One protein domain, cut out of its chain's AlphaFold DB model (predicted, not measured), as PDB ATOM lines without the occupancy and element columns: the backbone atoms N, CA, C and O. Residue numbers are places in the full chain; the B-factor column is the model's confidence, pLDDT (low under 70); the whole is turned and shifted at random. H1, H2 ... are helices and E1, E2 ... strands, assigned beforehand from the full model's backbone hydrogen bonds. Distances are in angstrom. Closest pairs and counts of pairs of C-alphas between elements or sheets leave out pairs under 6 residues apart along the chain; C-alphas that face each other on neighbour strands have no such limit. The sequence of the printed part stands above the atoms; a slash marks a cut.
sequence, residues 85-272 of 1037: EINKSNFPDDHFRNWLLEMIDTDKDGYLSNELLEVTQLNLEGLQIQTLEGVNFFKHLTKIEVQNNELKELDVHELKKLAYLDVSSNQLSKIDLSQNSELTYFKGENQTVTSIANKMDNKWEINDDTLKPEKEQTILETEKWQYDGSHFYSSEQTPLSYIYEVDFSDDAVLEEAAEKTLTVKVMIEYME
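This is residues 85 to 272 of the 1037 residues of the protein "N-acetylmuramoyl-L-alanine amidase" of Enterococcus faecium (UniProt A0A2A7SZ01). Little regular structure: one lobe is a curled sheet, E7-E10-E11-E5-E6-E9-E8, mixed, folded into two leaves. The other winds in stacked turns along parallel sheet E1-E2-E3-E4, with H1 and H2 at its end. The printed part, 188 residues, 67 in named elements, runs H1, H2, E1 to E11; class mixed; compact, radius of gyration of the C-alphas 18.3 A, spans 61 by 35 by 22 A.

Start at hinge E5, residues 191-200, parallel to E11, 261-271; N 193 and O 265 are 3.0 A apart. E6, 203-206, E9, 232-234, and E8, 225-227, face E7, 218-220, E10, 240-245, and E11. Neither H1, 94-104, nor H2, 115-118, is on this sheet. E1, 121-123, E2, 143-145, E3, 164-166, and E4, 185-187, are parallel neighbours; N 122 and O 143 are 2.9 A apart. Every O i to N i+4 pair in H1 is within hydrogen-bond range.

Find C-alpha 94 at (5.408, -7.383, 37.078); E11 runs 30.2 A to C-alpha 271 at (17.696, -37.474, 40.016).

Long links join E1 to E4; the printed part has no cut, no pLDDT under 70.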
ATOM      1  N   GLU A  85      -4.572   0.485  44.611       96.38
ATOM      2  CA  GLU A  85      -3.277   0.899  44.040       96.38
ATOM      3  C   GLU A  85      -2.657  -0.216  43.184       96.38
ATOM      4  O   GLU A  85      -2.604  -1.370  43.620       96.38
ATOM      5  N   ILE A  86      -2.130   0.106  41.996       95.69
ATOM      6  CA  ILE A  86      -1.496  -0.876  41.099       95.69
ATOM      7  C   ILE A  86      -0.038  -1.103  41.538       95.69
ATOM      8  O   ILE A  86       0.932  -0.745  40.868       95.69
ATOM      9  N   ASN A  87       0.115  -1.686  42.728       92.12
ATOM     10  CA  ASN A  87       1.392  -1.938  43.392       92.12
ATOM     11  C   ASN A  87       1.681  -3.446  43.530       92.12
ATOM     12  O   ASN A  87       0.806  -4.291  43.347       92.12
ATOM     13  N   LYS A  88       2.922  -3.794  43.897       91.56
ATOM     14  CA  LYS A  88       3.371  -5.190  44.062       91.56
ATOM     15  C   LYS A  88       2.701  -5.951  45.227       91.56
ATOM     16  O   LYS A  88       2.862  -7.160  45.317       91.56
ATOM     17  N   SER A  89       1.968  -5.275  46.110       94.38
ATOM     18  CA  SER A  89       1.206  -5.911  47.196       94.38
ATOM     19  C   SER A  89      -0.212  -6.311  46.786       94.38
ATOM     20  O   SER A  89      -0.766  -7.208  47.405       94.38
ATOM     21  N   ASN A  90      -0.794  -5.638  45.790       94.56
ATOM     22  CA  ASN A  90      -2.126  -5.943  45.256       94.56
ATOM     23  C   ASN A  90      -2.048  -6.794  43.979       94.56
ATOM     24  O   ASN A  90      -2.985  -7.517  43.666       94.56
ATOM     25  N   PHE A  91      -0.934  -6.684  43.248       96.62
ATOM     26  CA  PHE A  91      -0.669  -7.364  41.982       96.62
ATOM     27  C   PHE A  91       0.827  -7.751  41.927       96.62
ATOM     28  O   PHE A  91       1.656  -6.963  41.456       96.62
ATOM     29  N   PRO A  92       1.246  -8.911  42.461       94.06
ATOM     30  CA  PRO A  92       2.672  -9.220  42.631       94.06
ATOM     31  C   PRO A  92       3.464  -9.394  41.331       94.06
ATOM     32  O   PRO A  92       4.666  -9.099  41.304       94.06
ATOM     33  N   ASP A  93       2.792  -9.821  40.261       97.38
ATOM     34  CA  ASP A  93       3.370 -10.041  38.936       97.38
ATOM     35  C   ASP A  93       3.683  -8.720  38.210       97.38
ATOM     36  O   ASP A  93       2.858  -7.807  38.113       97.38
ATOM     37  N   ASP A  94       4.914  -8.604  37.713       95.38
ATOM     38  CA  ASP A  94       5.408  -7.383  37.078       95.38
ATOM     39  C   ASP A  94       4.830  -7.188  35.658       95.38
ATOM     40  O   ASP A  94       4.618  -6.047  35.244       95.38
ATOM     41  N   HIS A  95       4.515  -8.261  34.924       94.75
ATOM     42  CA  HIS A  95       3.889  -8.189  33.599       94.75
ATOM     43  C   HIS A  95       2.403  -7.827  33.704       94.75
ATOM     44  O   HIS A  95       1.949  -6.929  32.991       94.75
ATOM     45  N   PHE A  96       1.669  -8.434  34.643       97.38
ATOM     46  CA  PHE A  96       0.267  -8.107  34.905       97.38
ATOM     47  C   PHE A  96       0.113  -6.648  35.362       97.38
ATOM     48  O   PHE A  96      -0.707  -5.926  34.798       97.38
ATOM     49  N   ARG A  97       0.959  -6.149  36.281       96.88
ATOM     50  CA  ARG A  97       0.944  -4.719  36.661       96.88
ATOM     51  C   ARG A  97       1.235  -3.777  35.510       96.88
ATOM     52  O   ARG A  97       0.556  -2.763  35.389       96.88
ATOM     53  N   ASN A  98       2.242  -4.071  34.691       93.00
ATOM     54  CA  ASN A  98       2.577  -3.203  33.564       93.00
ATOM     55  C   ASN A  98       1.432  -3.175  32.538       93.00
ATOM     56  O   ASN A  98       1.103  -2.106  32.032       93.00
ATOM     57  N   TRP A  99       0.763  -4.310  32.305       96.62
ATOM     58  CA  TRP A  99      -0.444  -4.369  31.479       96.62
ATOM     59  C   TRP A  99      -1.611  -3.581  32.092       96.62
ATOM     60  O   TRP A  99      -2.265  -2.827  31.376       96.62
ATOM     61  N   LEU A 100      -1.838  -3.671  33.409       95.62
ATOM     62  CA  LEU A 100      -2.845  -2.863  34.112       95.62
ATOM     63  C   LEU A 100      -2.551  -1.358  33.983       95.62
ATOM     64  O   LEU A 100      -3.432  -0.602  33.582       95.62
ATOM     65  N   LEU A 101      -1.308  -0.935  34.235       92.88
ATOM     66  CA  LEU A 101      -0.850   0.455  34.102       92.88
ATOM     67  C   LEU A 101      -0.876   0.973  32.655       92.88
ATOM     68  O   LEU A 101      -0.972   2.182  32.445       92.88
ATOM     69  N   GLU A 102      -0.777   0.110  31.640       90.62
ATOM     70  CA  GLU A 102      -0.850   0.514  30.229       90.62
ATOM     71  C   GLU A 102      -2.293   0.529  29.702       90.62
ATOM     72  O   GLU A 102      -2.713   1.536  29.121       90.62
ATOM     73  N   MET A 103      -3.048  -0.548  29.932       89.94
ATOM     74  CA  MET A 103      -4.318  -0.847  29.257       89.94
ATOM     75  C   MET A 103      -5.567  -0.549  30.087       89.94
ATOM     76  O   MET A 103      -6.608  -0.276  29.491       89.94
ATOM     77  N   ILE A 104      -5.485  -0.628  31.422       93.19
ATOM     78  CA  ILE A 104      -6.655  -0.519  32.306       93.19
ATOM     79  C   ILE A 104      -6.698   0.804  33.059       93.19
ATOM     80  O   ILE A 104      -7.723   1.456  32.998       93.19
ATOM     81  N   ASP A 105      -5.620   1.224  33.719       92.00
ATOM     82  CA  ASP A 105      -5.505   2.559  34.325       92.00
ATOM     83  C   ASP A 105      -5.778   3.620  33.241       92.00
ATOM     84  O   ASP A 105      -4.963   3.789  32.328       92.00
ATOM     85  N   THR A 106      -6.945   4.273  33.244       86.94
ATOM     86  CA  THR A 106      -7.348   5.129  32.112       86.94
ATOM     87  C   THR A 106      -6.958   6.590  32.290       86.94
ATOM     88  O   THR A 106      -6.641   7.257  31.297       86.94
ATOM     89  N   ASP A 107      -6.944   7.092  33.526       87.62
ATOM     90  CA  ASP A 107      -6.571   8.474  33.845       87.62
ATOM     91  C   ASP A 107      -5.072   8.657  34.166       87.62
ATOM     92  O   ASP A 107      -4.570   9.786  34.107       87.62
ATOM     93  N   LYS A 108      -4.344   7.544  34.349       90.81
ATOM     94  CA  LYS A 108      -2.911   7.449  34.667       90.81
ATOM     95  C   LYS A 108      -2.558   7.976  36.058       90.81
ATOM     96  O   LYS A 108      -1.464   8.519  36.243       90.81
ATOM     97  N   ASP A 109      -3.459   7.810  37.031       91.75
ATOM     98  CA  ASP A 109      -3.205   8.132  38.442       91.75
ATOM     99  C   ASP A 109      -2.572   6.987  39.263       91.75
ATOM    100  O   ASP A 109      -2.066   7.242  40.359       91.75
ATOM    101  N   GLY A 110      -2.473   5.773  38.700       91.88
ATOM    102  CA  GLY A 110      -1.780   4.622  39.298       91.88
ATOM    103  C   GLY A 110      -2.656   3.720  40.175       91.88
ATOM    104  O   GLY A 110      -2.142   2.806  40.831       91.88
ATOM    105  N   TYR A 111      -3.969   3.951  40.192       95.44
ATOM    106  CA  TYR A 111      -4.948   3.155  40.923       95.44
ATOM    107  C   TYR A 111      -6.087   2.718  39.992       95.44
ATOM    108  O   TYR A 111      -6.389   3.369  39.001       95.44
ATOM    109  N   LEU A 112      -6.776   1.645  40.363       93.12
ATOM    110  CA  LEU A 112      -8.023   1.207  39.746       93.12
ATOM    111  C   LEU A 112      -9.194   1.765  40.555       93.12
ATOM    112  O   LEU A 112      -9.206   1.634  41.784       93.12
ATOM    113  N   SER A 113     -10.166   2.386  39.886       89.88
ATOM    114  CA  SER A 113     -11.362   2.938  40.537       89.88
ATOM    115  C   SER A 113     -12.629   2.637  39.731       89.88
ATOM    116  O   SER A 113     -13.174   1.541  39.851       89.88
ATOM    117  N   ASN A 114     -13.061   3.550  38.856       86.56
ATOM    118  CA  ASN A 114     -14.171   3.326  37.920       86.56
ATOM    119  C   ASN A 114     -13.937   2.093  37.034       86.56
ATOM    120  O   ASN A 114     -14.876   1.368  36.701       86.56
ATOM    121  N   GLU A 115     -12.677   1.789  36.725       90.56
ATOM    122  CA  GLU A 115     -12.302   0.650  35.894       90.56
ATOM    123  C   GLU A 115     -12.648  -0.707  36.525       90.56
ATOM    124  O   GLU A 115     -12.879  -1.666  35.796       90.56
ATOM    125  N   LEU A 116     -12.793  -0.799  37.855       89.38
ATOM    126  CA  LEU A 116     -13.249  -2.028  38.526       89.38
ATOM    127  C   LEU A 116     -14.733  -2.354  38.252       89.38
ATOM    128  O   LEU A 116     -15.155  -3.499  38.453       89.38
ATOM    129  N   LEU A 117     -15.525  -1.376  37.787       85.81
ATOM    130  CA  LEU A 117     -16.894  -1.586  37.296       85.81
ATOM    131  C   LEU A 117     -16.975  -1.648  35.765       85.81
ATOM    132  O   LEU A 117     -17.763  -2.430  35.238       85.81
ATOM    133  N   GLU A 118     -16.196  -0.832  35.047       87.19
ATOM    134  CA  GLU A 118     -16.258  -0.771  33.577       87.19
ATOM    135  C   GLU A 118     -15.578  -1.971  32.888       87.19
ATOM    136  O   GLU A 118     -16.017  -2.410  31.818       87.19
ATOM    137  N   VAL A 119     -14.524  -2.537  33.489       91.56
ATOM    138  CA  VAL A 119     -13.773  -3.654  32.901       91.56
ATOM    139  C   VAL A 119     -14.523  -4.966  33.103       91.56
ATOM    140  O   VAL A 119     -14.533  -5.569  34.174       91.56
ATOM    141  N   THR A 120     -15.124  -5.433  32.011       94.44
ATOM    142  CA  THR A 120     -15.887  -6.687  31.946       94.44
ATOM    143  C   THR A 120     -15.137  -7.824  31.247       94.44
ATOM    144  O   THR A 120     -15.633  -8.951  31.231       94.44
ATOM    145  N   GLN A 121     -13.958  -7.571  30.663       95.44
ATOM    146  CA  GLN A 121     -13.152  -8.573  29.950       95.44
ATOM    147  C   GLN A 121     -11.650  -8.289  30.109       95.44
ATOM    148  O   GLN A 121     -11.234  -7.144  29.933       95.44
ATOM    149  N   LEU A 122     -10.834  -9.321  30.360       94.00
ATOM    150  CA  LEU A 122      -9.367  -9.257  30.269       94.00
ATOM    151  C   LEU A 122      -8.868 -10.146  29.120       94.00
ATOM    152  O   LEU A 122      -9.281 -11.301  29.008       94.00
ATOM    153  N   ASN A 123      -7.938  -9.631  28.311       92.94
ATOM    154  CA  ASN A 123      -7.132 -10.436  27.392       92.94
ATOM    155  C   ASN A 123      -5.651 -10.228  27.718       92.94
ATOM    156  O   ASN A 123      -5.137  -9.109  27.663       92.94
ATOM    157  N   LEU A 124      -5.010 -11.333  28.077       94.12
ATOM    158  CA  LEU A 124      -3.685 -11.430  28.666       94.12
ATOM    159  C   LEU A 124      -2.830 -12.480  27.922       94.12
ATOM    160  O   LEU A 124      -1.885 -13.014  28.500       94.12
ATOM    161  N   GLU A 125      -3.157 -12.822  26.664       95.38
ATOM    162  CA  GLU A 125      -2.448 -13.867  25.900       95.38
ATOM    163  C   GLU A 125      -0.958 -13.538  25.723       95.38
ATOM    164  O   GLU A 125      -0.603 -12.491  25.179       95.38
ATOM    165  N   GLY A 126      -0.081 -14.485  26.077       92.44
ATOM    166  CA  GLY A 126       1.337 -14.417  25.706       92.44
ATOM    167  C   GLY A 126       2.152 -13.336  26.423       92.44
ATOM    168  O   GLY A 126       3.160 -12.890  25.876       92.44
ATOM    169  N   LEU A 127       1.721 -12.896  27.610       91.25
ATOM    170  CA  LEU A 127       2.334 -11.794  28.362       91.25
ATOM    171  C   LEU A 127       3.437 -12.221  29.348       91.25
ATOM    172  O   LEU A 127       4.052 -11.352  29.958       91.25
ATOM    173  N   GLN A 128       3.714 -13.525  29.466       93.75
ATOM    174  CA  GLN A 128       4.671 -14.120  30.417       93.75
ATOM    175  C   GLN A 128       4.292 -13.925  31.898       93.75
ATOM    176  O   GLN A 128       5.155 -13.842  32.768       93.75
ATOM    177  N   ILE A 129       2.990 -13.859  32.185       94.38
ATOM    178  CA  ILE A 129       2.466 -13.706  33.547       94.38
ATOM    179  C   ILE A 129       2.619 -15.026  34.319       94.38
ATOM    180  O   ILE A 129       2.250 -16.088  33.813       94.38
ATOM    181  N   GLN A 130       3.127 -14.951  35.550       94.62
ATOM    182  CA  GLN A 130       3.348 -16.082  36.462       94.62
ATOM    183  C   GLN A 130       2.287 -16.177  37.574       94.62
ATOM    184  O   GLN A 130       2.049 -17.270  38.085       94.62
ATOM    185  N   THR A 131       1.607 -15.075  37.917       96.00
ATOM    186  CA  THR A 131       0.410 -15.083  38.783       96.00
ATOM    187  C   THR A 131      -0.605 -14.000  38.395       96.00
ATOM    188  O   THR A 131      -0.229 -12.902  37.982       96.00
ATOM    189  N   LEU A 132      -1.900 -14.305  38.554       96.75
ATOM    190  CA  LEU A 132      -3.012 -13.346  38.468       96.75
ATOM    191  C   LEU A 132      -3.558 -12.927  39.845       96.75
ATOM    192  O   LEU A 132      -4.684 -12.439  39.939       96.75
ATOM    193  N   GLU A 133      -2.782 -13.078  40.920       95.94
ATOM    194  CA  GLU A 133      -3.128 -12.491  42.219       95.94
ATOM    195  C   GLU A 133      -3.484 -10.994  42.056       95.94
ATOM    196  O   GLU A 133      -2.774 -10.229  41.395       95.94
ATOM    197  N   GLY A 134      -4.655 -10.620  42.584       94.56
ATOM    198  CA  GLY A 134      -5.317  -9.331  42.350       94.56
ATOM    199  C   GLY A 134      -6.451  -9.342  41.308       94.56
ATOM    200  O   GLY A 134      -7.283  -8.436  41.312       94.56
ATOM    201  N   VAL A 135      -6.590 -10.365  40.451       97.19
ATOM    202  CA  VAL A 135      -7.692 -10.420  39.456       97.19
ATOM    203  C   VAL A 135      -9.082 -10.372  40.108       97.19
ATOM    204  O   VAL A 135     -10.006  -9.761  39.572       97.19
ATOM    205  N   ASN A 136      -9.203 -10.908  41.326       95.75
ATOM    206  CA  ASN A 136     -10.432 -10.927  42.122       95.75
ATOM    207  C   ASN A 136     -10.911  -9.548  42.624       95.75
ATOM    208  O   ASN A 136     -11.984  -9.480  43.228       95.75
ATOM    209  N   PHE A 137     -10.200  -8.445  42.350       94.88
ATOM    210  CA  PHE A 137     -10.752  -7.087  42.501       94.88
ATOM    211  C   PHE A 137     -11.786  -6.746  41.410       94.88
ATOM    212  O   PHE A 137     -12.725  -5.993  41.664       94.88
ATOM    213  N   PHE A 138     -11.677  -7.323  40.209       94.69
ATOM    214  CA  PHE A 138     -12.557  -7.012  39.078       94.69
ATOM    215  C   PHE A 138     -13.872  -7.815  39.122       94.69
ATOM    216  O   PHE A 138     -14.132  -8.677  38.280       94.69
ATOM    217  N   LYS A 139     -14.754  -7.511  40.085       93.25
ATOM    218  CA  LYS A 139     -16.039  -8.224  40.314       93.25
ATOM    219  C   LYS A 139     -17.016  -8.225  39.117       93.25
ATOM    220  O   LYS A 139     -18.056  -8.879  39.173       93.25
ATOM    221  N   HIS A 140     -16.718  -7.472  38.057       94.19
ATOM    222  CA  HIS A 140     -17.526  -7.352  36.840       94.19
ATOM    223  C   HIS A 140     -17.003  -8.160  35.641       94.19
ATOM    224  O   HIS A 140     -17.609  -8.098  34.570       94.19
ATOM    225  N   LEU A 141     -15.937  -8.955  35.800       97.38
ATOM    226  CA  LEU A 141     -15.427  -9.789  34.710       97.38
ATOM    227  C   LEU A 141     -16.420 -10.865  34.269       97.38
ATOM    228  O   LEU A 141     -16.865 -11.700  35.048       97.38
ATOM    229  N   THR A 142     -16.670 -10.852  32.963       96.94
ATOM    230  CA  THR A 142     -17.428 -11.846  32.196       96.94
ATOM    231  C   THR A 142     -16.534 -12.720  31.322       96.94
ATOM    232  O   THR A 142     -16.959 -13.786  30.880       96.94
ATOM    233  N   LYS A 143     -15.290 -12.295  31.068       97.50
ATOM    234  CA  LYS A 143     -14.337 -13.021  30.227       97.50
ATOM    235  C   LYS A 143     -12.894 -12.833  30.693       97.50
ATOM    236  O   LYS A 143     -12.462 -11.699  30.896       97.50
ATOM    237  N   ILE A 144     -12.141 -13.931  30.758       98.06
ATOM    238  CA  ILE A 144     -10.678 -13.936  30.882       98.06
ATOM    239  C   ILE A 144     -10.078 -14.822  29.781       98.06
ATOM    240  O   ILE A 144     -10.451 -15.982  29.621       98.06
ATOM    241  N   GLU A 145      -9.124 -14.267  29.040       97.06
ATOM    242  CA  GLU A 145      -8.209 -14.982  28.143       97.06
ATOM    243  C   GLU A 145      -6.790 -14.833  28.699       97.06
ATOM    244  O   GLU A 145      -6.239 -13.735  28.650       97.06
ATOM    245  N   VAL A 146      -6.197 -15.899  29.245       97.38
ATOM    246  CA  VAL A 146      -4.820 -15.899  29.787       97.38
ATOM    247  C   VAL A 146      -3.978 -17.054  29.227       97.38
ATOM    248  O   VAL A 146      -2.980 -17.487  29.808       97.38
ATOM    249  N   GLN A 147      -4.342 -17.545  28.045       97.62
ATOM    250  CA  GLN A 147      -3.613 -18.599  27.353       97.62
ATOM    251  C   GLN A 147      -2.163 -18.210  26.990       97.62
ATOM    252  O   GLN A 147      -1.859 -17.049  26.716       97.62
ATOM    253  N   ASN A 148      -1.272 -19.204  26.921       94.38
ATOM    254  CA  ASN A 148       0.161 -19.047  26.616       94.38
ATOM    255  C   ASN A 148       0.938 -18.192  27.645       94.38
ATOM    256  O   ASN A 148       1.719 -17.321  27.258       94.38
ATOM    257  N   ASN A 149       0.733 -18.431  28.942       96.56
ATOM    258  CA  ASN A 149       1.460 -17.773  30.035       96.56
ATOM    259  C   ASN A 149       2.186 -18.806  30.922       96.56
ATOM    260  O   ASN A 149       2.396 -19.953  30.526       96.56
ATOM    261  N   GLU A 150       2.643 -18.386  32.100       95.69
ATOM    262  CA  GLU A 150       3.450 -19.181  33.028       95.69
ATOM    263  C   GLU A 150       2.709 -19.429  34.364       95.69
ATOM    264  O   GLU A 150       3.344 -19.733  35.375       95.69
ATOM    265  N   LEU A 151       1.368 -19.323  34.377       96.50
ATOM    266  CA  LEU A 151       0.541 -19.490  35.581       96.50
ATOM    267  C   LEU A 151       0.648 -20.906  36.154       96.50
ATOM    268  O   LEU A 151       0.362 -21.877  35.454       96.50
ATOM    269  N   LYS A 152       0.981 -21.007  37.444       93.44
ATOM    270  CA  LYS A 152       0.992 -22.267  38.217       93.44
ATOM    271  C   LYS A 152      -0.289 -22.494  39.014       93.44
ATOM    272  O   LYS A 152      -0.677 -23.630  39.264       93.44
ATOM    273  N   GLU A 153      -0.953 -21.401  39.364       93.88
ATOM    274  CA  GLU A 153      -2.235 -21.355  40.051       93.88
ATOM    275  C   GLU A 153      -3.085 -20.220  39.465       93.88
ATOM    276  O   GLU A 153      -2.559 -19.262  38.888       93.88
ATOM    277  N   LEU A 154      -4.404 -20.340  39.595       96.50
ATOM    278  CA  LEU A 154      -5.355 -19.291  39.254       96.50
ATOM    279  C   LEU A 154      -6.554 -19.385  40.197       96.50
ATOM    280  O   LEU A 154      -7.230 -20.409  40.235       96.50
ATOM    281  N   ASP A 155      -6.824 -18.300  40.915       96.06
ATOM    282  CA  ASP A 155      -8.006 -18.151  41.757       96.06
ATOM    283  C   ASP A 155      -9.017 -17.199  41.098       96.06
ATOM    284  O   ASP A 155      -8.696 -16.046  40.804       96.06
ATOM    285  N   VAL A 156     -10.249 -17.675  40.905       97.00
ATOM    286  CA  VAL A 156     -11.382 -16.915  40.347       97.00
ATOM    287  C   VAL A 156     -12.666 -17.048  41.184       97.00
ATOM    288  O   VAL A 156     -13.752 -16.744  40.682       97.00
ATOM    289  N   HIS A 157     -12.579 -17.475  42.455       95.19
ATOM    290  CA  HIS A 157     -13.764 -17.784  43.278       95.19
ATOM    291  C   HIS A 157     -14.721 -16.593  43.475       95.19
ATOM    292  O   HIS A 157     -15.929 -16.781  43.651       95.19
ATOM    293  N   GLU A 158     -14.200 -15.368  43.403       94.81
ATOM    294  CA  GLU A 158     -14.954 -14.113  43.518       94.81
ATOM    295  C   GLU A 158     -15.594 -13.646  42.202       94.81
ATOM    296  O   GLU A 158     -16.467 -12.775  42.209       94.81
ATOM    297  N   LEU A 159     -15.190 -14.202  41.055       96.88
ATOM    298  CA  LEU A 159     -15.636 -13.760  39.731       96.88
ATOM    299  C   LEU A 159     -16.966 -14.420  39.343       96.88
ATOM    300  O   LEU A 159     -17.062 -15.168  38.371       96.88
ATOM    301  N   LYS A 160     -18.020 -14.136  40.117       95.25
ATOM    302  CA  LYS A 160     -19.345 -14.768  39.968       95.25
ATOM    303  C   LYS A 160     -19.986 -14.576  38.583       95.25
ATOM    304  O   LYS A 160     -20.772 -15.417  38.170       95.25
ATOM    305  N   LYS A 161     -19.611 -13.508  37.866       95.62
ATOM    306  CA  LYS A 161     -20.087 -13.167  36.509       95.62
ATOM    307  C   LYS A 161     -19.255 -13.777  35.369       95.62
ATOM    308  O   LYS A 161     -19.515 -13.495  34.201       95.62
ATOM    309  N   LEU A 162     -18.220 -14.563  35.679       97.75
ATOM    310  CA  LEU A 162     -17.271 -15.079  34.691       97.75
ATOM    311  C   LEU A 162     -17.942 -16.116  33.779       97.75
ATOM    312  O   LEU A 162     -18.137 -17.259  34.173       97.75
ATOM    313  N   ALA A 163     -18.259 -15.712  32.548       96.44
ATOM    314  CA  ALA A 163     -18.949 -16.532  31.555       96.44
ATOM    315  C   ALA A 163     -18.002 -17.289  30.604       96.44
ATOM    316  O   ALA A 163     -18.391 -18.317  30.043       96.44
ATOM    317  N   TYR A 164     -16.769 -16.797  30.431       97.75
ATOM    318  CA  TYR A 164     -15.728 -17.366  29.567       97.75
ATOM    319  C   TYR A 164     -14.366 -17.364  30.274       97.75
ATOM    320  O   TYR A 164     -13.905 -16.306  30.714       97.75
ATOM    321  N   LEU A 165     -13.673 -18.505  30.283       98.19
ATOM    322  CA  LEU A 165     -12.301 -18.639  30.777       98.19
ATOM    323  C   LEU A 165     -11.451 -19.514  29.837       98.19
ATOM    324  O   LEU A 165     -11.786 -20.672  29.608       98.19
ATOM    325  N   ASP A 166     -10.332 -18.983  29.333       98.00
ATOM    326  CA  ASP A 166      -9.291 -19.765  28.642       98.00
ATOM    327  C   ASP A 166      -7.949 -19.651  29.387       98.00
ATOM    328  O   ASP A 166      -7.374 -18.564  29.506       98.00
ATOM    329  N   VAL A 167      -7.467 -20.792  29.888       97.88
ATOM    330  CA  VAL A 167      -6.183 -20.972  30.587       97.88
ATOM    331  C   VAL A 167      -5.227 -21.904  29.826       97.88
ATOM    332  O   VAL A 167      -4.233 -22.365  30.391       97.88
ATOM    333  N   SER A 168      -5.496 -22.195  28.546       97.69
ATOM    334  CA  SER A 168      -4.701 -23.120  27.718       97.69
ATOM    335  C   SER A 168      -3.208 -22.757  27.693       97.69
ATOM    336  O   SER A 168      -2.846 -21.583  27.639       97.69
ATOM    337  N   SER A 169      -2.318 -23.750  27.642       96.00
ATOM    338  CA  SER A 169      -0.859 -23.537  27.594       96.00
ATOM    339  C   SER A 169      -0.326 -22.697  28.772       96.00
ATOM    340  O   SER A 169       0.319 -21.669  28.561       96.00
ATOM    341  N   ASN A 170      -0.612 -23.129  30.001       97.75
ATOM    342  CA  ASN A 170      -0.023 -22.618  31.245       97.75
ATOM    343  C   ASN A 170       0.694 -23.767  31.998       97.75
ATOM    344  O   ASN A 170       1.078 -24.775  31.395       97.75
ATOM    345  N   GLN A 171       0.915 -23.615  33.306       96.06
ATOM    346  CA  GLN A 171       1.537 -24.597  34.203       96.06
ATOM    347  C   GLN A 171       0.549 -25.063  35.299       96.06
ATOM    348  O   GLN A 171       0.979 -25.478  36.374       96.06
ATOM    349  N   LEU A 172      -0.768 -24.980  35.054       95.69
ATOM    350  CA  LEU A 172      -1.794 -25.334  36.042       95.69
ATOM    351  C   LEU A 172      -1.876 -26.853  36.244       95.69
ATOM    352  O   LEU A 172      -2.017 -27.613  35.287       95.69
ATOM    353  N   SER A 173      -1.864 -27.300  37.496       93.00
ATOM    354  CA  SER A 173      -2.058 -28.710  37.867       93.00
ATOM    355  C   SER A 173      -3.512 -29.071  38.194       93.00
ATOM    356  O   SER A 173      -3.873 -30.248  38.100       93.00
ATOM    357  N   LYS A 174      -4.312 -28.067  38.586       93.38
ATOM    358  CA  LYS A 174      -5.749 -28.107  38.902       93.38
ATOM    359  C   LYS A 174      -6.366 -26.698  38.832       93.38
ATOM    360  O   LYS A 174      -5.630 -25.714  38.789       93.38
ATOM    361  N   ILE A 175      -7.698 -26.603  38.844       94.88
ATOM    362  CA  ILE A 175      -8.469 -25.354  39.008       94.88
ATOM    363  C   ILE A 175      -9.855 -25.677  39.598       94.88
ATOM    364  O   ILE A 175     -10.410 -26.726  39.280       94.88
ATOM    365  N   ASP A 176     -10.402 -24.788  40.431       94.06
ATOM    366  CA  ASP A 176     -11.771 -24.860  40.973       94.06
ATOM    367  C   ASP A 176     -12.643 -23.793  40.292       94.06
ATOM    368  O   ASP A 176     -12.294 -22.611  40.302       94.06
ATOM    369  N   LEU A 177     -13.761 -24.216  39.691       96.62
ATOM    370  CA  LEU A 177     -14.776 -23.361  39.063       96.62
ATOM    371  C   LEU A 177     -16.188 -23.652  39.619       96.62
ATOM    372  O   LEU A 177     -17.194 -23.215  39.048       96.62
ATOM    373  N   SER A 178     -16.286 -24.336  40.771       95.38
ATOM    374  CA  SER A 178     -17.535 -24.596  41.514       95.38
ATOM    375  C   SER A 178     -18.304 -23.311  41.851       95.38
ATOM    376  O   SER A 178     -19.527 -23.305  42.020       95.38
ATOM    377  N   GLN A 179     -17.570 -22.201  41.919       94.75
ATOM    378  CA  GLN A 179     -18.018 -20.882  42.342       94.75
ATOM    379  C   GLN A 179     -18.473 -19.954  41.208       94.75
ATOM    380  O   GLN A 179     -18.941 -18.849  41.500       94.75
ATOM    381  N   ASN A 180     -18.352 -20.373  39.945       96.81
ATOM    382  CA  ASN A 180     -18.584 -19.542  38.760       96.81
ATOM    383  C   ASN A 180     -19.822 -20.036  37.986       96.81
ATOM    384  O   ASN A 180     -19.713 -20.617  36.910       96.81
ATOM    385  N   SER A 181     -21.018 -19.821  38.543       94.81
ATOM    386  CA  SER A 181     -22.285 -20.322  37.980       94.81
ATOM    387  C   SER A 181     -22.688 -19.707  36.634       94.81
ATOM    388  O   SER A 181     -23.405 -20.348  35.870       94.81
ATOM    389  N   GLU A 182     -22.200 -18.510  36.290       95.75
ATOM    390  CA  GLU A 182     -22.403 -17.924  34.954       95.75
ATOM    391  C   GLU A 182     -21.481 -18.531  33.869       95.75
ATOM    392  O   GLU A 182     -21.621 -18.186  32.691       95.75
ATOM    393  N   LEU A 183     -20.561 -19.446  34.216       96.50
ATOM    394  CA  LEU A 183     -19.585 -20.006  33.278       96.50
ATOM    395  C   LEU A 183     -20.249 -20.899  32.217       96.50
ATOM    396  O   LEU A 183     -20.870 -21.921  32.507       96.50
ATOM    397  N   THR A 184     -20.061 -20.520  30.953       93.69
ATOM    398  CA  THR A 184     -20.576 -21.243  29.773       93.69
ATOM    399  C   THR A 184     -19.463 -21.744  28.858       93.69
ATOM    400  O   THR A 184     -19.671 -22.684  28.091       93.69
ATOM    401  N   TYR A 185     -18.263 -21.168  28.955       95.88
ATOM    402  CA  TYR A 185     -17.093 -21.607  28.206       95.88
ATOM    403  C   TYR A 185     -15.864 -21.729  29.108       95.88
ATOM    404  O   TYR A 185     -15.443 -20.751  29.726       95.88
ATOM    405  N   PHE A 186     -15.268 -22.920  29.130       97.56
ATOM    406  CA  PHE A 186     -13.972 -23.187  29.746       97.56
ATOM    407  C   PHE A 186     -13.033 -23.839  28.735       97.56
ATOM    408  O   PHE A 186     -13.464 -24.664  27.922       97.56
ATOM    409  N   LYS A 187     -11.745 -23.506  28.823       97.12
ATOM    410  CA  LYS A 187     -10.685 -24.174  28.077       97.12
ATOM    411  C   LYS A 187      -9.374 -24.195  28.862       97.12
ATOM    412  O   LYS A 187      -8.991 -23.186  29.452       97.12
ATOM    413  N   GLY A 188      -8.680 -25.330  28.853       94.88
ATOM    414  CA  GLY A 188      -7.520 -25.596  29.698       94.88
ATOM    415  C   GLY A 188      -6.492 -26.585  29.134       94.88
ATOM    416  O   GLY A 188      -5.648 -27.069  29.891       94.88
ATOM    417  N   GLU A 189      -6.508 -26.886  27.834       94.06
ATOM    418  CA  GLU A 189      -5.552 -27.810  27.208       94.06
ATOM    419  C   GLU A 189      -4.061 -27.434  27.392       94.06
ATOM    420  O   GLU A 189      -3.675 -26.271  27.521       94.06
ATOM    421  N   ASN A 190      -3.190 -28.448  27.303       91.19
ATOM    422  CA  ASN A 190      -1.723 -28.329  27.247       91.19
ATOM    423  C   ASN A 190      -1.040 -27.658  28.452       91.19
ATOM    424  O   ASN A 190      -0.007 -27.001  28.280       91.19
ATOM    425  N   GLN A 191      -1.536 -27.889  29.668       97.06
ATOM    426  CA  GLN A 191      -0.777 -27.532  30.865       97.06
ATOM    427  C   GLN A 191       0.540 -28.318  30.890       97.06
ATOM    428  O   GLN A 191       0.545 -29.540  30.717       97.06
ATOM    429  N   THR A 192       1.665 -27.621  31.051       93.56
ATOM    430  CA  THR A 192       3.002 -28.227  30.987       93.56
ATOM    431  C   THR A 192       3.822 -27.807  32.198       93.56
ATOM    432  O   THR A 192       4.237 -26.656  32.302       93.56
ATOM    433  N   VAL A 193       4.079 -28.751  33.103       92.19
ATOM    434  CA  VAL A 193       4.801 -28.514  34.365       92.19
ATOM    435  C   VAL A 193       6.150 -29.228  34.325       92.19
ATOM    436  O   VAL A 193       6.245 -30.346  33.826       92.19
ATOM    437  N   THR A 194       7.205 -28.610  34.852       89.62
ATOM    438  CA  THR A 194       8.513 -29.257  35.060       89.62
ATOM    439  C   THR A 194       8.674 -29.652  36.520       89.62
ATOM    440  O   THR A 194       8.527 -28.786  37.380       89.62
ATOM    441  N   SER A 195       9.029 -30.905  36.808       92.62
ATOM    442  CA  SER A 195       9.306 -31.347  38.180       92.62
ATOM    443  C   SER A 195      10.377 -32.446  38.234       92.62
ATOM    444  O   SER A 195      10.778 -32.997  37.206       92.62
ATOM    445  N   ILE A 196      10.872 -32.742  39.435       90.88
ATOM    446  CA  ILE A 196      11.974 -33.683  39.672       90.88
ATOM    447  C   ILE A 196      11.429 -34.981  40.273       90.88
ATOM    448  O   ILE A 196      10.779 -34.964  41.320       90.88
ATOM    449  N   ALA A 197      11.762 -36.114  39.652       91.38
ATOM    450  CA  ALA A 197      11.542 -37.433  40.231       91.38
ATOM    451  C   ALA A 197      12.832 -37.941  40.888       91.38
ATOM    452  O   ALA A 197      13.868 -38.087  40.232       91.38
ATOM    453  N   ASN A 198      12.758 -38.251  42.181       90.38
ATOM    454  CA  ASN A 198      13.878 -38.784  42.957       90.38
ATOM    455  C   ASN A 198      13.762 -40.307  43.075       90.38
ATOM    456  O   ASN A 198      12.658 -40.842  43.171       90.38
ATOM    457  N   LYS A 199      14.894 -41.017  43.093       87.62
ATOM    458  CA  LYS A 199      14.895 -42.481  43.220       87.62
ATOM    459  C   LYS A 199      14.846 -42.919  44.691       87.62
ATOM    460  O   LYS A 199      15.842 -42.787  45.401       87.62
ATOM    461  N   MET A 200      13.715 -43.469  45.139       83.81
ATOM    462  CA  MET A 200      13.490 -43.971  46.506       83.81
ATOM    463  C   MET A 200      12.924 -45.399  46.456       83.81
ATOM    464  O   MET A 200      12.084 -45.695  45.617       83.81
ATOM    465  N   ASP A 201      13.435 -46.318  47.284       83.69
ATOM    466  CA  ASP A 201      13.000 -47.728  47.382       83.69
ATOM    467  C   ASP A 201      12.758 -48.462  46.036       83.69
ATOM    468  O   ASP A 201      11.823 -49.244  45.863       83.69
ATOM    469  N   ASN A 202      13.663 -48.239  45.071       82.88
ATOM    470  CA  ASN A 202      13.616 -48.732  43.678       82.88
ATOM    471  C   ASN A 202      12.441 -48.218  42.818       82.88
ATOM    472  O   ASN A 202      12.188 -48.752  41.735       82.88
ATOM    473  N   LYS A 203      11.777 -47.148  43.253       89.88
ATOM    474  CA  LYS A 203      10.836 -46.337  42.478       89.88
ATOM    475  C   LYS A 203      11.423 -44.957  42.176       89.88
ATOM    476  O   LYS A 203      12.419 -44.543  42.763       89.88
ATOM    477  N   TRP A 204      10.770 -44.252  41.267       92.56
ATOM    478  CA  TRP A 204      10.892 -42.824  41.009       92.56
ATOM    479  C   TRP A 204       9.671 -42.133  41.601       92.56
ATOM    480  O   TRP A 204       8.557 -42.525  41.261       92.56
ATOM    481  N   GLU A 205       9.869 -41.140  42.466       92.31
ATOM    482  CA  GLU A 205       8.794 -40.467  43.208       92.31
ATOM    483  C   GLU A 205       8.862 -38.944  43.008       92.31
ATOM    484  O   GLU A 205       9.945 -38.350  43.076       92.31
ATOM    485  N   ILE A 206       7.709 -38.323  42.736       92.69
ATOM    486  CA  ILE A 206       7.554 -36.872  42.550       92.69
ATOM    487  C   ILE A 206       6.851 -36.304  43.782       92.69
ATOM    488  O   ILE A 206       5.658 -36.532  43.994       92.69
ATOM    489  N   ASN A 207       7.603 -35.536  44.571       86.12
ATOM    490  CA  ASN A 207       7.165 -34.990  45.857       86.12
ATOM    491  C   ASN A 207       6.977 -33.467  45.787       86.12
ATOM    492  O   ASN A 207       7.468 -32.720  46.628       86.12
ATOM    493  N   ASP A 208       6.284 -33.029  44.740       87.94
ATOM    494  CA  ASP A 208       5.989 -31.634  44.426       87.94
ATOM    495  C   ASP A 208       4.550 -31.317  44.845       87.94
ATOM    496  O   ASP A 208       3.609 -31.896  44.302       87.94
ATOM    497  N   ASP A 209       4.366 -30.434  45.831       84.00
ATOM    498  CA  ASP A 209       3.036 -30.086  46.349       84.00
ATOM    499  C   ASP A 209       2.147 -29.384  45.310       84.00
ATOM    500  O   ASP A 209       0.922 -29.446  45.419       84.00
ATOM    501  N   THR A 210       2.730 -28.779  44.265       84.62
ATOM    502  CA  THR A 210       1.937 -28.208  43.165       84.62
ATOM    503  C   THR A 210       1.293 -29.298  42.310       84.62
ATOM    504  O   THR A 210       0.198 -29.095  41.797       84.62
ATOM    505  N   LEU A 211       1.898 -30.486  42.217       88.81
ATOM    506  CA  LEU A 211       1.414 -31.630  41.435       88.81
ATOM    507  C   LEU A 211       0.562 -32.607  42.266       88.81
ATOM    508  O   LEU A 211       0.620 -33.816  42.055       88.81
ATOM    509  N   LYS A 212      -0.245 -32.097  43.207       85.56
ATOM    510  CA  LYS A 212      -1.143 -32.904  44.057       85.56
ATOM    511  C   LYS A 212      -2.624 -32.615  43.756       85.56
ATOM    512  O   LYS A 212      -3.272 -31.858  44.489       85.56
ATOM    513  N   PRO A 213      -3.168 -33.172  42.653       86.88
ATOM    514  CA  PRO A 213      -4.599 -33.132  42.361       86.88
ATOM    515  C   PRO A 213      -5.385 -34.071  43.289       86.88
ATOM    516  O   PRO A 213      -4.811 -34.969  43.914       86.88
ATOM    517  N   GLU A 214      -6.706 -33.908  43.361       87.75
ATOM    518  CA  GLU A 214      -7.546 -34.867  44.086       87.75
ATOM    519  C   GLU A 214      -7.633 -36.184  43.310       87.75
ATOM    520  O   GLU A 214      -7.682 -36.216  42.076       87.75
ATOM    521  N   LYS A 215      -7.582 -37.304  44.030       87.38
ATOM    522  CA  LYS A 215      -7.373 -38.627  43.429       87.38
ATOM    523  C   LYS A 215      -8.566 -39.065  42.589       87.38
ATOM    524  O   LYS A 215      -8.395 -39.667  41.534       87.38
ATOM    525  N   GLU A 216      -9.755 -38.729  43.061       88.00
ATOM    526  CA  GLU A 216     -11.050 -39.029  42.465       88.00
ATOM    527  C   GLU A 216     -11.265 -38.265  41.145       88.00
ATOM    528  O   GLU A 216     -11.939 -38.778  40.258       88.00
ATOM    529  N   GLN A 217     -10.619 -37.102  40.987       88.06
ATOM    530  CA  GLN A 217     -10.614 -36.270  39.775       88.06
ATOM    531  C   GLN A 217      -9.469 -36.619  38.800       88.06
ATOM    532  O   GLN A 217      -9.368 -36.015  37.734       88.06
ATOM    533  N   THR A 218      -8.566 -37.547  39.145       89.75
ATOM    534  CA  THR A 218      -7.303 -37.757  38.408       89.75
ATOM    535  C   THR A 218      -7.297 -39.046  37.589       89.75
ATOM    536  O   THR A 218      -7.231 -40.151  38.130       89.75
ATOM    537  N   ILE A 219      -7.240 -38.910  36.262       92.00
ATOM    538  CA  ILE A 219      -7.090 -40.021  35.316       92.00
ATOM    539  C   ILE A 219      -5.658 -40.027  34.767       92.00
ATOM    540  O   ILE A 219      -5.257 -39.146  34.010       92.00
ATOM    541  N   LEU A 220      -4.873 -41.045  35.128       91.62
ATOM    542  CA  LEU A 220      -3.526 -41.263  34.590       91.62
ATOM    543  C   LEU A 220      -3.595 -41.756  33.134       91.62
ATOM    544  O   LEU A 220      -4.109 -42.843  32.878       91.62
ATOM    545  N   GLU A 221      -3.014 -41.012  32.189       89.62
ATOM    546  CA  GLU A 221      -2.864 -41.471  30.796       89.62
ATOM    547  C   GLU A 221      -1.667 -42.424  30.637       89.62
ATOM    548  O   GLU A 221      -1.633 -43.280  29.753       89.62
ATOM    549  N   THR A 222      -0.651 -42.270  31.489       84.62
ATOM    550  CA  THR A 222       0.602 -43.029  31.422       84.62
ATOM    551  C   THR A 222       0.564 -44.250  32.342       84.62
ATOM    552  O   THR A 222       0.891 -44.133  33.522       84.62
ATOM    553  N   GLU A 223       0.237 -45.428  31.785       75.56
ATOM    554  CA  GLU A 223       0.033 -46.732  32.471       75.56
ATOM    555  C   GLU A 223       1.103 -47.147  33.507       75.56
ATOM    556  O   GLU A 223       0.877 -48.028  34.335       75.56
ATOM    557  N   LYS A 224       2.304 -46.569  33.417       89.56
ATOM    558  CA  LYS A 224       3.469 -46.890  34.248       89.56
ATOM    559  C   LYS A 224       3.561 -46.067  35.533       89.56
ATOM    560  O   LYS A 224       4.313 -46.459  36.427       89.56
ATOM    561  N   TRP A 225       2.843 -44.952  35.633       92.81
ATOM    562  CA  TRP A 225       2.732 -44.177  36.869       92.81
ATOM    563  C   TRP A 225       1.586 -44.696  37.732       92.81
ATOM    564  O   TRP A 225       0.633 -45.300  37.248       92.81
ATOM    565  N   GLN A 226       1.695 -44.458  39.033       92.44
ATOM    566  CA  GLN A 226       0.662 -44.720  40.027       92.44
ATOM    567  C   GLN A 226       0.533 -43.479  40.914       92.44
ATOM    568  O   GLN A 226       1.524 -42.798  41.177       92.44
ATOM    569  N   TYR A 227      -0.687 -43.185  41.358       93.06
ATOM    570  CA  TYR A 227      -0.989 -42.074  42.257       93.06
ATOM    571  C   TYR A 227      -1.751 -42.609  43.467       93.06
ATOM    572  O   TYR A 227      -2.797 -43.250  43.324       93.06
ATOM    573  N   ASP A 228      -1.227 -42.388  44.672       87.88
ATOM    574  CA  ASP A 228      -1.889 -42.840  45.901       87.88
ATOM    575  C   ASP A 228      -2.902 -41.833  46.465       87.88
ATOM    576  O   ASP A 228      -3.723 -42.229  47.297       87.88
ATOM    577  N   GLY A 229      -2.923 -40.598  45.952       86.38
ATOM    578  CA  GLY A 229      -3.659 -39.455  46.507       86.38
ATOM    579  C   GLY A 229      -2.765 -38.444  47.234       86.38
ATOM    580  O   GLY A 229      -3.271 -37.488  47.808       86.38
ATOM    581  N   SER A 230      -1.448 -38.660  47.234       85.62
ATOM    582  CA  SER A 230      -0.453 -37.759  47.815       85.62
ATOM    583  C   SER A 230       0.796 -37.589  46.949       85.62
ATOM    584  O   SER A 230       1.331 -36.485  46.899       85.62
ATOM    585  N   HIS A 231       1.255 -38.639  46.258       90.00
ATOM    586  CA  HIS A 231       2.478 -38.613  45.449       90.00
ATOM    587  C   HIS A 231       2.342 -39.478  44.188       90.00
ATOM    588  O   HIS A 231       1.700 -40.535  44.202       90.00
ATOM    589  N   PHE A 232       2.974 -39.044  43.093       93.44
ATOM    590  CA  PHE A 232       3.134 -39.860  41.888       93.44
ATOM    591  C   PHE A 232       4.387 -40.733  42.017       93.44
ATOM    592  O   PHE A 232       5.465 -40.217  42.325       93.44
ATOM    593  N   TYR A 233       4.274 -42.033  41.726       93.62
ATOM    594  CA  TYR A 233       5.418 -42.951  41.690       93.62
ATOM    595  C   TYR A 233       5.400 -43.945  40.516       93.62
ATOM    596  O   TYR A 233       4.342 -44.374  40.056       93.62
ATOM    597  N   SER A 234       6.583 -44.356  40.046       92.88
ATOM    598  CA  SER A 234       6.762 -45.383  39.004       92.88
ATOM    599  C   SER A 234       8.000 -46.252  39.250       92.88
ATOM    600  O   SER A 234       8.960 -45.816  39.873       92.88
ATOM    601  N   SER A 235       8.021 -47.484  38.736       89.19
ATOM    602  CA  SER A 235       9.220 -48.342  38.718       89.19
ATOM    603  C   SER A 235      10.156 -48.080  37.527       89.19
ATOM    604  O   SER A 235      11.215 -48.697  37.431       89.19
ATOM    605  N   GLU A 236       9.771 -47.211  36.587       88.00
ATOM    606  CA  GLU A 236      10.466 -46.989  35.313       88.00
ATOM    607  C   GLU A 236      10.643 -45.487  35.033       88.00
ATOM    608  O   GLU A 236       9.846 -44.666  35.479       88.00
ATOM    609  N   GLN A 237      11.680 -45.112  34.275       90.94
ATOM    610  CA  GLN A 237      11.845 -43.734  33.793       90.94
ATOM    611  C   GLN A 237      10.906 -43.494  32.600       90.94
ATOM    612  O   GLN A 237      11.274 -43.693  31.442       90.94
ATOM    613  N   THR A 238       9.671 -43.100  32.898       86.81
ATOM    614  CA  THR A 238       8.598 -42.818  31.934       86.81
ATOM    615  C   THR A 238       8.054 -41.401  32.130       86.81
ATOM    616  O   THR A 238       7.840 -41.004  33.273       86.81
ATOM    617  N   PRO A 239       7.746 -40.635  31.067       86.75
ATOM    618  CA  PRO A 239       6.961 -39.406  31.197       86.75
ATOM    619  C   PRO A 239       5.660 -39.636  31.979       86.75
ATOM    620  O   PRO A 239       5.131 -40.754  31.973       86.75
ATOM    621  N   LEU A 240       5.152 -38.578  32.614       92.25
ATOM    622  CA  LEU A 240       3.862 -38.542  33.302       92.25
ATOM    623  C   LEU A 240       2.915 -37.612  32.534       92.25
ATOM    624  O   LEU A 240       3.261 -36.469  32.231       92.25
ATOM    625  N   SER A 241       1.718 -38.106  32.235       92.88
ATOM    626  CA  SER A 241       0.610 -37.316  31.699       92.88
ATOM    627  C   SER A 241      -0.668 -37.750  32.405       92.88
ATOM    628  O   SER A 241      -0.906 -38.953  32.575       92.88
ATOM    629  N   TYR A 242      -1.455 -36.783  32.865       94.00
ATOM    630  CA  TYR A 242      -2.722 -37.033  33.538       94.00
ATOM    631  C   TYR A 242      -3.777 -36.004  33.138       94.00
ATOM    632  O   TYR A 242      -3.483 -34.865  32.771       94.00
ATOM    633  N   ILE A 243      -5.028 -36.434  33.211       93.50
ATOM    634  CA  ILE A 243      -6.207 -35.598  33.039       93.50
ATOM    635  C   ILE A 243      -6.771 -35.333  34.433       93.50
ATOM    636  O   ILE A 243      -6.931 -36.263  35.223       93.50
ATOM    637  N   TYR A 244      -7.044 -34.068  34.728       93.94
ATOM    638  CA  TYR A 244      -7.732 -33.620  35.931       93.94
ATOM    639  C   TYR A 244      -9.150 -33.188  35.549       93.94
ATOM    640  O   TYR A 244      -9.305 -32.298  34.710       93.94
ATOM    641  N   GLU A 245     -10.173 -33.825  36.110       95.00
ATOM    642  CA  GLU A 245     -11.567 -33.394  35.969       95.00
ATOM    643  C   GLU A 245     -11.793 -32.114  36.781       95.00
ATOM    644  O   GLU A 245     -11.408 -32.033  37.944       95.00
ATOM    645  N   VAL A 246     -12.358 -31.088  36.139       95.31
ATOM    646  CA  VAL A 246     -12.525 -29.755  36.735       95.31
ATOM    647  C   VAL A 246     -13.898 -29.655  37.389       95.31
ATOM    648  O   VAL A 246     -14.908 -29.945  36.745       95.31
ATOM    649  N   ASP A 247     -13.940 -29.196  38.639       92.56
ATOM    650  CA  ASP A 247     -15.197 -28.872  39.312       92.56
ATOM    651  C   ASP A 247     -15.817 -27.617  38.695       92.56
ATOM    652  O   ASP A 247     -15.200 -26.553  38.658       92.56
ATOM    653  N   PHE A 248     -17.066 -27.737  38.253       94.62
ATOM    654  CA  PHE A 248     -17.902 -26.627  37.800       94.62
ATOM    655  C   PHE A 248     -19.074 -26.447  38.761       94.62
ATOM    656  O   PHE A 248     -19.467 -27.379  39.458       94.62
ATOM    657  N   SER A 249     -19.659 -25.252  38.782       93.00
ATOM    658  CA  SER A 249     -20.904 -25.013  39.514       93.00
ATOM    659  C   SER A 249     -22.042 -25.888  38.970       93.00
ATOM    660  O   SER A 249     -22.162 -26.031  37.754       93.00
ATOM    661  N   ASP A 250     -22.920 -26.411  39.835       89.62
ATOM    662  CA  ASP A 250     -24.092 -27.209  39.416       89.62
ATOM    663  C   ASP A 250     -25.031 -26.441  38.457       89.62
ATOM    664  O   ASP A 250     -25.708 -27.042  37.620       89.62
ATOM    665  N   ASP A 251     -25.045 -25.105  38.546       87.69
ATOM    666  CA  ASP A 251     -25.811 -24.207  37.671       87.69
ATOM    667  C   ASP A 251     -25.134 -23.934  36.302       87.69
ATOM    668  O   ASP A 251     -25.761 -23.359  35.407       87.69
ATOM    669  N   ALA A 252     -23.864 -24.320  36.107       89.25
ATOM    670  CA  ALA A 252     -23.061 -23.929  34.944       89.25
ATOM    671  C   ALA A 252     -23.421 -24.719  33.667       89.25
ATOM    672  O   ALA A 252     -23.116 -25.906  33.508       89.25
ATOM    673  N   VAL A 253     -24.033 -24.040  32.690       90.06
ATOM    674  CA  VAL A 253     -24.462 -24.646  31.415       90.06
ATOM    675  C   VAL A 253     -23.391 -24.468  30.334       90.06
ATOM    676  O   VAL A 253     -23.465 -23.576  29.487       90.06
ATOM    677  N   LEU A 254     -22.390 -25.351  30.359       87.56
ATOM    678  CA  LEU A 254     -21.273 -25.360  29.407       87.56
ATOM    679  C   LEU A 254     -21.703 -25.624  27.946       87.56
ATOM    680  O   LEU A 254     -22.533 -26.494  27.668       87.56
ATOM    681  N   GLU A 255     -21.093 -24.905  26.997       83.62
ATOM    682  CA  GLU A 255     -21.274 -25.112  25.553       83.62
ATOM    683  C   GLU A 255     -20.584 -26.397  25.038       83.62
ATOM    684  O   GLU A 255     -19.633 -26.896  25.632       83.62
ATOM    685  N   GLU A 256     -21.008 -26.912  23.873       73.62
ATOM    686  CA  GLU A 256     -20.460 -28.133  23.232       73.62
ATOM    687  C   GLU A 256     -18.936 -28.077  22.976       73.62
ATOM    688  O   GLU A 256     -18.290 -29.112  22.831       73.62
ATOM    689  N   ALA A 257     -18.365 -26.871  22.903       73.81
ATOM    690  CA  ALA A 257     -16.944 -26.630  22.660       73.81
ATOM    691  C   ALA A 257     -16.131 -26.312  23.932       73.81
ATOM    692  O   ALA A 257     -14.945 -26.005  23.810       73.81
ATOM    693  N   ALA A 258     -16.752 -26.341  25.115       84.56
ATOM    694  CA  ALA A 258     -16.057 -26.185  26.387       84.56
ATOM    695  C   ALA A 258     -15.386 -27.502  26.802       84.56
ATOM    696  O   ALA A 258     -15.975 -28.584  26.713       84.56
ATOM    697  N   GLU A 259     -14.156 -27.405  27.291       90.62
ATOM    698  CA  GLU A 259     -13.471 -28.519  27.942       90.62
ATOM    699  C   GLU A 259     -14.067 -28.742  29.345       90.62
ATOM    700  O   GLU A 259     -14.661 -27.840  29.936       90.62
ATOM    701  N   LYS A 260     -13.930 -29.958  29.886       93.56
ATOM    702  CA  LYS A 260     -14.345 -30.295  31.266       93.56
ATOM    703  C   LYS A 260     -13.179 -30.744  32.147       93.56
ATOM    704  O   LYS A 260     -13.373 -31.262  33.244       93.56
ATOM    705  N   THR A 261     -11.968 -30.606  31.626       94.94
ATOM    706  CA  THR A 261     -10.759 -31.197  32.179       94.94
ATOM    707  C   THR A 261      -9.559 -30.293  31.913       94.94
ATOM    708  O   THR A 261      -9.516 -29.579  30.911       94.94
ATOM    709  N   LEU A 262      -8.554 -30.357  32.784       95.12
ATOM    710  CA  LEU A 262      -7.194 -29.911  32.485       95.12
ATOM    711  C   LEU A 262      -6.384 -31.123  32.009       95.12
ATOM    712  O   LEU A 262      -6.406 -32.179  32.640       95.12
ATOM    713  N   THR A 263      -5.638 -30.983  30.911       93.00
ATOM    714  CA  THR A 263      -4.658 -31.996  30.478       93.00
ATOM    715  C   THR A 263      -3.264 -31.558  30.908       93.00
ATOM    716  O   THR A 263      -2.728 -30.598  30.346       93.00
ATOM    717  N   VAL A 264      -2.681 -32.272  31.873       95.62
ATOM    718  CA  VAL A 264      -1.416 -31.920  32.529       95.62
ATOM    719  C   VAL A 264      -0.303 -32.872  32.103       95.62
ATOM    720  O   VAL A 264      -0.343 -34.077  32.351       95.62
ATOM    721  N   LYS A 265       0.729 -32.311  31.468       95.00
ATOM    722  CA  LYS A 265       1.931 -33.018  31.014       95.00
ATOM    723  C   LYS A 265       3.093 -32.636  31.921       95.00
ATOM    724  O   LYS A 265       3.484 -31.468  31.962       95.00
ATOM    725  N   VAL A 266       3.657 -33.610  32.633       93.94
ATOM    726  CA  VAL A 266       4.777 -33.374  33.550       93.94
ATOM    727  C   VAL A 266       6.087 -33.777  32.876       93.94
ATOM    728  O   VAL A 266       6.347 -34.947  32.582       93.94
ATOM    729  N   MET A 267       6.927 -32.776  32.634       91.56
ATOM    730  CA  MET A 267       8.295 -32.918  32.156       91.56
ATOM    731  C   MET A 267       9.196 -33.261  33.345       91.56
ATOM    732  O   MET A 267       9.428 -32.421  34.214       91.56
ATOM    733  N   ILE A 268       9.679 -34.503  33.385       91.25
ATOM    734  CA  ILE A 268      10.411 -35.049  34.532       91.25
ATOM    735  C   ILE A 268      11.922 -34.995  34.305       91.25
ATOM    736  O   ILE A 268      12.429 -35.542  33.321       91.25
ATOM    737  N   GLU A 269      12.641 -34.419  35.266       90.69
ATOM    738  CA  GLU A 269      14.079 -34.628  35.451       90.69
ATOM    739  C   GLU A 269      14.314 -35.736  36.496       90.69
ATOM    740  O   GLU A 269      13.724 -35.722  37.575       90.69
ATOM    741  N   TYR A 270      15.141 -36.732  36.162       87.25
ATOM    742  CA  TYR A 270      15.375 -37.908  37.010       87.25
ATOM    743  C   TYR A 270      16.672 -37.769  37.799       87.25
ATOM    744  O   TYR A 270      17.760 -37.892  37.233       87.25
ATOM    745  N   MET A 271      16.554 -37.592  39.111       79.12
ATOM    746  CA  MET A 271      17.696 -37.474  40.016       79.12
ATOM    747  C   MET A 271      17.947 -38.812  40.720       79.12
ATOM    748  O   MET A 271      17.175 -39.239  41.585       79.12
ATOM    749  N   GLU A 272      19.033 -39.497  40.349       70.44
ATOM    750  CA  GLU A 272      19.572 -40.552  41.212       70.44
ATOM    751  C   GLU A 272      20.189 -39.904  42.464       70.44
ATOM    752  O   GLU A 272      20.851 -38.870  42.343       70.44
TER     753      GLU A 272